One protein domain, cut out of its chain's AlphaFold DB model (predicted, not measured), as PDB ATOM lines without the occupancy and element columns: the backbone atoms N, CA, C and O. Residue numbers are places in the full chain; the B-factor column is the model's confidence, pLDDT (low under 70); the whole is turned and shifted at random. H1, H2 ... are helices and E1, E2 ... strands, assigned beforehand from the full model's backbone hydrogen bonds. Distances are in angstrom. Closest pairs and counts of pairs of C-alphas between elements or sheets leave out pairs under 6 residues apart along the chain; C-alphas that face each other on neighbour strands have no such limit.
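Overview. This is residues 146 to 205 of the 213 residues of an uncharacterized protein of Rhizobium leguminosarum bv. viciae (UniProt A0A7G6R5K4). A two-stranded hairpin, E1 and E2, makes one end of an elongated shape, and three short helices are loosely grouped beyond it, with H2 and H3 making a corner. A long link, residues 176 to 189, loops from H1 round to H2 at the end away from the hairpin's tip. The printed part has 60 residues, with two named strands and three named helices in the order E1, E2, H1, H2, H3; the class is mixed, and the sheet, E1 - E2, is antiparallel. The whole is compact, with a radius of gyration of the C-alphas of 11.1 A, and spans 34 by 21 by 18 A.

Arrangement. E1, residues 148 to 152, and E2, residues 157 to 161, form a hairpin, antiparallel at 159 degrees between their directions. N 151 and O 158 are 2.8 A apart and N 149 and O 160 are 3.1 A apart, both within hydrogen-bond range. H1, residues 168 to 175, touches no helix. H2, residues 190 to 195, is only just apart from H1, the closest C-alphas being 8.2 A apart. H3, residues 197 to 203, is close to H2 but not clearly touching it: their closest C-alphas, those of Gln 193 and Tyr 200, are 7.0 A apart. Their lines are about perpendicular, at 83 degrees. H1 and H3 are only just apart, at 8.1 A. E1 is apart from H1, H2 and H3. In H1, H2 and H3 every O i to N i+4 pair is within hydrogen-bond range.

Along the chain. E1 begins at C-alpha 148, (104.511, 93.824, 137.992), and is 13.4 A long; E2 is 13.1 A. H1 is 10.4 A long, from C-alpha 168 at (99.312, 101.170, 133.040). H2 is 8.7 A and H3 10.1 A, ending at C-alpha 203, (102.434, 108.054, 144.574).

Size, cuts and confidence. The two C-alphas farthest apart, those of Asp 155 and Pro 185, are 33.7 A apart. The printed part has no cut. The link from H1 to H2 is long, with 14 residues. The mean pLDDT of the printed part is 88.9, and no printed residue is under 70.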
ATOM      1  N   ASP A 146     107.598  96.172 134.710       84.12
ATOM      2  CA  ASP A 146     106.814  97.139 135.460       84.12
ATOM      3  C   ASP A 146     105.512  97.538 134.734       84.12
ATOM      4  O   ASP A 146     105.518  97.641 133.509       84.12
ATOM      5  N   PRO A 147     104.404  97.806 135.444       84.31
ATOM      6  CA  PRO A 147     104.184  97.450 136.839       84.31
ATOM      7  C   PRO A 147     103.834  95.961 136.917       84.31
ATOM      8  O   PRO A 147     102.839  95.505 136.347       84.31
ATOM      9  N   MET A 148     104.704  95.209 137.585       87.12
ATOM     10  CA  MET A 148     104.511  93.824 137.992       87.12
ATOM     11  C   MET A 148     105.055  93.719 139.413       87.12
ATOM     12  O   MET A 148     106.260  93.600 139.608       87.12
ATOM     13  N   ASP A 149     104.182  93.869 140.403       84.38
ATOM     14  CA  ASP A 149     104.600  93.857 141.807       84.38
ATOM     15  C   ASP A 149     103.440  93.511 142.747       84.38
ATOM     16  O   ASP A 149     102.278  93.431 142.333       84.38
ATOM     17  N   VAL A 150     103.764  93.320 144.022       86.69
ATOM     18  CA  VAL A 150     102.813  93.082 145.107       86.69
ATOM     19  C   VAL A 150     102.779  94.302 146.027       86.69
ATOM     20  O   VAL A 150     103.762  94.633 146.685       86.69
ATOM     21  N   PHE A 151     101.622  94.959 146.092       82.62
ATOM     22  CA  PHE A 151     101.390  96.206 146.818       82.62
ATOM     23  C   PHE A 151     100.658  95.936 148.133       82.62
ATOM     24  O   PHE A 151      99.746  95.108 148.169       82.62
ATOM     25  N   ALA A 152     101.048  96.629 149.203       84.12
ATOM     26  CA  ALA A 152     100.359  96.556 150.488       84.12
ATOM     27  C   ALA A 152      98.990  97.255 150.422       84.12
ATOM     28  O   ALA A 152      98.835  98.286 149.768       84.12
ATOM     29  N   THR A 153      98.003  96.701 151.123       84.56
ATOM     30  CA  THR A 153      96.675  97.293 151.332       84.56
ATOM     31  C   THR A 153      96.422  97.500 152.825       84.56
ATOM     32  O   THR A 153      97.280  97.220 153.662       84.56
ATOM     33  N   ALA A 154      95.233  97.991 153.185       88.38
ATOM     34  CA  ALA A 154      94.849  98.169 154.586       88.38
ATOM     35  C   ALA A 154      94.809  96.850 155.389       88.38
ATOM     36  O   ALA A 154      94.961  96.873 156.607       88.38
ATOM     37  N   ASP A 155      94.594  95.714 154.722       92.12
ATOM     38  CA  ASP A 155      94.315  94.409 155.330       92.12
ATOM     39  C   ASP A 155      95.091  93.242 154.693       92.12
ATOM     40  O   ASP A 155      94.847  92.078 155.016       92.12
ATOM     41  N   GLY A 156      96.048  93.525 153.808       92.69
ATOM     42  CA  GLY A 156      96.797  92.490 153.111       92.69
ATOM     43  C   GLY A 156      97.646  93.026 151.968       92.69
ATOM     44  O   GLY A 156      98.305  94.058 152.089       92.69
ATOM     45  N   TYR A 157      97.668  92.274 150.871       90.19
ATOM     46  CA  TYR A 157      98.449  92.593 149.686       90.19
ATOM     47  C   TYR A 157      97.675  92.251 148.416       90.19
ATOM     48  O   TYR A 157      96.937  91.264 148.377       90.19
ATOM     49  N   ILE A 158      97.908  93.021 147.357       89.50
ATOM     50  CA  ILE A 158      97.382  92.755 146.017       89.50
ATOM     51  C   ILE A 158      98.519  92.692 145.001       89.50
ATOM     52  O   ILE A 158      99.452  93.490 145.041       89.50
ATOM     53  N   ALA A 159      98.440  91.745 144.068       89.81
ATOM     54  CA  ALA A 159      99.340  91.706 142.922       89.81
ATOM     55  C   ALA A 159      98.798  92.618 141.814       89.81
ATOM     56  O   ALA A 159      97.658  92.452 141.375       89.81
ATOM     57  N   VAL A 160      99.619  93.552 141.335       87.25
ATOM     58  CA  VAL A 160      99.294  94.433 140.209       87.25
ATOM     59  C   VAL A 160     100.203  94.075 139.042       87.25
ATOM     60  O   VAL A 160     101.421  94.224 139.120       87.25
ATOM     61  N   ILE A 161      99.593  93.601 137.956       89.44
ATOM     62  CA  ILE A 161     100.281  93.185 136.732       89.44
ATOM     63  C   ILE A 161      99.651  93.925 135.554       89.44
ATOM     64  O   ILE A 161      98.575  93.556 135.086       89.44
ATOM     65  N   ALA A 162     100.312  94.972 135.063       87.88
ATOM     66  CA  ALA A 162      99.809  95.779 133.947       87.88
ATOM     67  C   ALA A 162     100.860  96.032 132.851       87.88
ATOM     68  O   ALA A 162     100.716  96.936 132.032       87.88
ATOM     69  N   VAL A 163     101.884  95.177 132.775       85.50
ATOM     70  CA  VAL A 163     102.987  95.240 131.792       85.50
ATOM     71  C   VAL A 163     102.544  95.216 130.320       85.50
ATOM     72  O   VAL A 163     103.295  95.643 129.453       85.50
ATOM     73  N   LEU A 164     101.327  94.738 130.027       86.94
ATOM     74  CA  LEU A 164     100.765  94.676 128.668       86.94
ATOM     75  C   LEU A 164      99.849  95.863 128.324       86.94
ATOM     76  O   LEU A 164      99.283  95.907 127.231       86.94
ATOM     77  N   ARG A 165      99.643  96.807 129.248       87.94
ATOM     78  CA  ARG A 165      98.750  97.952 129.032       87.94
ATOM     79  C   ARG A 165      99.487  99.090 128.317       87.94
ATOM     80  O   ARG A 165     100.661  99.311 128.603       87.94
ATOM     81  N   PRO A 166      98.814  99.865 127.444       86.50
ATOM     82  CA  PRO A 166      99.438 101.016 126.787       86.50
ATOM     83  C   PRO A 166      99.896 102.108 127.763       86.50
ATOM     84  O   PRO A 166     100.968 102.682 127.585       86.50
ATOM     85  N   ASN A 167      99.097 102.391 128.800       89.06
ATOM     86  CA  ASN A 167      99.443 103.338 129.860       89.06
ATOM     87  C   ASN A 167      98.991 102.806 131.235       89.06
ATOM     88  O   ASN A 167      97.976 103.253 131.771       89.06
ATOM     89  N   PRO A 168      99.727 101.838 131.811       89.81
ATOM     90  CA  PRO A 168      99.312 101.170 133.040       89.81
ATOM     91  C   PRO A 168      99.226 102.114 134.238       89.81
ATOM     92  O   PRO A 168      98.418 101.885 135.127       89.81
ATOM     93  N   VAL A 169     100.033 103.178 134.270       90.31
ATOM     94  CA  VAL A 169     100.029 104.146 135.376       90.31
ATOM     95  C   VAL A 169      98.704 104.909 135.423       90.31
ATOM     96  O   VAL A 169      98.109 105.007 136.489       90.31
ATOM     97  N   SER A 170      98.195 105.372 134.277       92.62
ATOM     98  CA  SER A 170      96.879 106.028 134.202       92.62
ATOM     99  C   SER A 170      95.750 105.066 134.587       92.62
ATOM    100  O   SER A 170      94.882 105.413 135.387       92.62
ATOM    101  N   ASP A 171      95.801 103.820 134.097       91.75
ATOM    102  CA  ASP A 171      94.834 102.777 134.466       91.75
ATOM    103  C   ASP A 171      94.803 102.537 135.989       91.75
ATOM    104  O   ASP A 171      93.726 102.429 136.577       91.75
ATOM    105  N   ILE A 172      95.975 102.493 136.636       89.69
ATOM    106  CA  ILE A 172      96.099 102.335 138.092       89.69
ATOM    107  C   ILE A 172      95.585 103.579 138.825       89.69
ATOM    108  O   ILE A 172      94.823 103.433 139.776       89.69
ATOM    109  N   CYS A 173      95.942 104.791 138.384       90.19
ATOM    110  CA  CYS A 173      95.433 106.030 138.981       90.19
ATOM    111  C   CYS A 173      93.901 106.075 138.978       90.19
ATOM    112  O   CYS A 173      93.296 106.378 140.003       90.19
ATOM    113  N   ASN A 174      93.281 105.708 137.854       92.38
ATOM    114  CA  ASN A 174      91.827 105.643 137.732       92.38
ATOM    115  C   ASN A 174      91.215 104.597 138.675       92.38
ATOM    116  O   ASN A 174      90.207 104.875 139.316       92.38
ATOM    117  N   ALA A 175      91.825 103.412 138.789       89.12
ATOM    118  CA  ALA A 175      91.345 102.353 139.679       89.12
ATOM    119  C   ALA A 175      91.475 102.708 141.170       89.12
ATOM    120  O   ALA A 175      90.662 102.265 141.976       89.12
ATOM    121  N   LEU A 176      92.494 103.494 141.530       86.50
ATOM    122  CA  LEU A 176      92.712 104.005 142.886       86.50
ATOM    123  C   LEU A 176      91.936 105.300 143.176       86.50
ATOM    124  O   LEU A 176      92.029 105.814 144.286       86.50
ATOM    125  N   GLU A 177      91.209 105.837 142.190       91.00
ATOM    126  CA  GLU A 177      90.479 107.107 142.283       91.00
ATOM    127  C   GLU A 177      91.376 108.296 142.697       91.00
ATOM    128  O   GLU A 177      90.955 109.215 143.401       91.00
ATOM    129  N   ILE A 178      92.631 108.295 142.236       89.00
ATOM    130  CA  ILE A 178      93.604 109.376 142.453       89.00
ATOM    131  C   ILE A 178      93.827 110.191 141.175       89.00
ATOM    132  O   ILE A 178      93.478 109.778 140.071       89.00
ATOM    133  N   SER A 179      94.449 111.364 141.312       93.12
ATOM    134  CA  SER A 179      94.817 112.189 140.158       93.12
ATOM    135  C   SER A 179      95.750 111.441 139.197       93.12
ATOM    136  O   SER A 179      96.739 110.844 139.621       93.12
ATOM    137  N   ASP A 180      95.451 111.513 137.897       94.31
ATOM    138  CA  ASP A 180      96.269 110.891 136.855       94.31
ATOM    139  C   ASP A 180      97.595 111.643 136.670       94.31
ATOM    140  O   ASP A 180      97.694 112.651 135.959       94.31
ATOM    141  N   ILE A 181      98.638 111.111 137.304       93.69
ATOM    142  CA  ILE A 181      99.996 111.656 137.261       93.69
ATOM    143  C   ILE A 181     100.612 111.588 135.860       93.69
ATOM    144  O   ILE A 181     101.580 112.290 135.589       93.69
ATOM    145  N   THR A 182     100.063 110.791 134.935       94.31
ATOM    146  CA  THR A 182     100.584 110.711 133.559       94.31
ATOM    147  C   THR A 182     100.327 111.986 132.757       94.31
ATOM    148  O   THR A 182     100.946 112.199 131.715       94.31
ATOM    149  N   THR A 183      99.484 112.884 133.270       94.38
ATOM    150  CA  THR A 183      99.331 114.247 132.746       94.38
ATOM    151  C   THR A 183     100.526 115.153 133.072       94.38
ATOM    152  O   THR A 183     100.739 116.163 132.398       94.38
ATOM    153  N   GLU A 184     101.352 114.792 134.060       95.75
ATOM    154  CA  GLU A 184     102.544 115.550 134.431       95.75
ATOM    155  C   GLU A 184     103.703 115.278 133.453       95.75
ATOM    156  O   GLU A 184     103.959 114.126 133.080       95.75
ATOM    157  N   PRO A 185     104.507 116.299 133.093       95.44
ATOM    158  CA  PRO A 185     105.642 116.125 132.188       95.44
ATOM    159  C   PRO A 185     106.673 115.079 132.628       95.44
ATOM    160  O   PRO A 185     107.400 114.587 131.767       95.44
ATOM    161  N   ALA A 186     106.752 114.747 133.921       94.75
ATOM    162  CA  ALA A 186     107.663 113.745 134.480       94.75
ATOM    163  C   ALA A 186     107.187 112.289 134.290       94.75
ATOM    164  O   ALA A 186     108.000 111.376 134.379       94.75
ATOM    165  N   PHE A 187     105.907 112.052 133.972       93.94
ATOM    166  CA  PHE A 187     105.334 110.702 133.798       93.94
ATOM    167  C   PHE A 187     104.568 110.537 132.474       93.94
ATOM    168  O   PHE A 187     103.895 109.528 132.255       93.94
ATOM    169  N   SER A 188     104.696 111.516 131.574       92.69
ATOM    170  CA  SER A 188     103.914 111.626 130.337       92.69
ATOM    171  C   SER A 188     104.190 110.543 129.294       92.69
ATOM    172  O   SER A 188     103.459 110.419 128.316       92.69
ATOM    173  N   THR A 189     105.282 109.791 129.441       91.19
ATOM    174  CA  THR A 189     105.633 108.681 128.552       91.19
ATOM    175  C   THR A 189     106.139 107.505 129.364       91.19
ATOM    176  O   THR A 189     106.647 107.670 130.473       91.19
ATOM    177  N   ARG A 190     106.082 106.308 128.775       86.81
ATOM    178  CA  ARG A 190     106.598 105.092 129.407       86.81
ATOM    179  C   ARG A 190     108.070 105.212 129.811       86.81
ATOM    180  O   ARG A 190     108.428 104.809 130.911       86.81
ATOM    181  N   ALA A 191     108.905 105.801 128.954       89.88
ATOM    182  CA  ALA A 191     110.320 106.026 129.252       89.88
ATOM    183  C   ALA A 191     110.500 106.902 130.500       89.88
ATOM    184  O   ALA A 191     111.207 106.518 131.425       89.88
ATOM    185  N   LYS A 192     109.766 108.017 130.581       92.94
ATOM    186  CA  LYS A 192     109.819 108.919 131.736       92.94
ATOM    187  C   LYS A 192     109.252 108.296 133.012       92.94
ATOM    188  O   LYS A 192     109.779 108.539 134.092       92.94
ATOM    189  N   GLN A 193     108.219 107.458 132.900       90.44
ATOM    190  CA  GLN A 193     107.731 106.659 134.029       90.44
ATOM    191  C   GLN A 193     108.846 105.750 134.559       90.44
ATOM    192  O   GLN A 193     109.078 105.719 135.759       90.44
ATOM    193  N   MET A 194     109.584 105.062 133.680       88.12
ATOM    194  CA  MET A 194     110.703 104.202 134.088       88.12
ATOM    195  C   MET A 194     111.871 104.977 134.698       88.12
ATOM    196  O   MET A 194     112.419 104.530 135.702       88.12
ATOM    197  N   GLU A 195     112.214 106.146 134.157       91.81
ATOM    198  CA  GLU A 195     113.218 107.040 134.752       91.81
ATOM    199  C   GLU A 195     112.815 107.493 136.163       91.81
ATOM    200  O   GLU A 195     113.649 107.543 137.062       91.81
ATOM    201  N   ASN A 196     111.525 107.760 136.380       90.56
ATOM    202  CA  ASN A 196     110.979 108.236 137.651       90.56
ATOM    203  C   ASN A 196     110.261 107.121 138.432       90.56
ATOM    204  O   ASN A 196     109.266 107.372 139.121       90.56
ATOM    205  N   ARG A 197     110.747 105.875 138.315       88.00
ATOM    206  CA  ARG A 197     110.021 104.686 138.784       88.00
ATOM    207  C   ARG A 197     109.668 104.705 140.259       88.00
ATOM    208  O   ARG A 197     108.541 104.399 140.640       88.00
ATOM    209  N   GLU A 198     110.637 105.059 141.086       87.38
ATOM    210  CA  GLU A 198     110.454 105.101 142.536       87.38
ATOM    211  C   GLU A 198     109.425 106.156 142.947       87.38
ATOM    212  O   GLU A 198     108.614 105.918 143.840       87.38
ATOM    213  N   GLU A 199     109.422 107.303 142.266       89.12
ATOM    214  CA  GLU A 199     108.498 108.400 142.541       89.12
ATOM    215  C   GLU A 199     107.060 108.018 142.203       89.12
ATOM    216  O   GLU A 199     106.185 108.150 143.061       89.12
ATOM    217  N   TYR A 200     106.792 107.519 140.990       86.88
ATOM    218  CA  TYR A 200     105.409 107.197 140.635       86.88
ATOM    219  C   TYR A 200     104.895 105.989 141.429       86.88
ATOM    220  O   TYR A 200     103.737 105.997 141.841       86.88
ATOM    221  N   ARG A 201     105.742 104.984 141.717       86.06
ATOM    222  CA  ARG A 201     105.356 103.863 142.589       86.06
ATOM    223  C   ARG A 201     104.942 104.370 143.964       86.06
ATOM    224  O   ARG A 201     103.856 104.018 144.410       86.06
ATOM    225  N   ARG A 202     105.716 105.275 144.573       85.38
ATOM    226  CA  ARG A 202     105.357 105.885 145.863       85.38
ATOM    227  C   ARG A 202     104.003 106.596 145.814       85.38
ATOM    228  O   ARG A 202     103.210 106.453 146.738       85.38
ATOM    229  N   ARG A 203     103.720 107.346 144.742       84.56
ATOM    230  CA  ARG A 203     102.434 108.054 144.574       84.56
ATOM    231  C   ARG A 203     101.241 107.113 144.408       84.56
ATOM    232  O   ARG A 203     100.141 107.475 144.802       84.56
ATOM    233  N   MET A 204     101.458 105.915 143.871       79.94
ATOM    234  CA  MET A 204     100.433 104.873 143.746       79.94
ATOM    235  C   MET A 204     100.331 103.967 144.988       79.94
ATOM    236  O   MET A 204      99.644 102.952 144.939       79.94
ATOM    237  N   GLY A 205     101.022 104.291 146.088       71.75
ATOM    238  CA  GLY A 205     101.036 103.461 147.300       71.75
ATOM    239  C   GLY A 205     101.962 102.242 147.224       71.75
ATOM    240  O   GLY A 205     101.872 101.342 148.052       71.75
TER     241      GLY A 205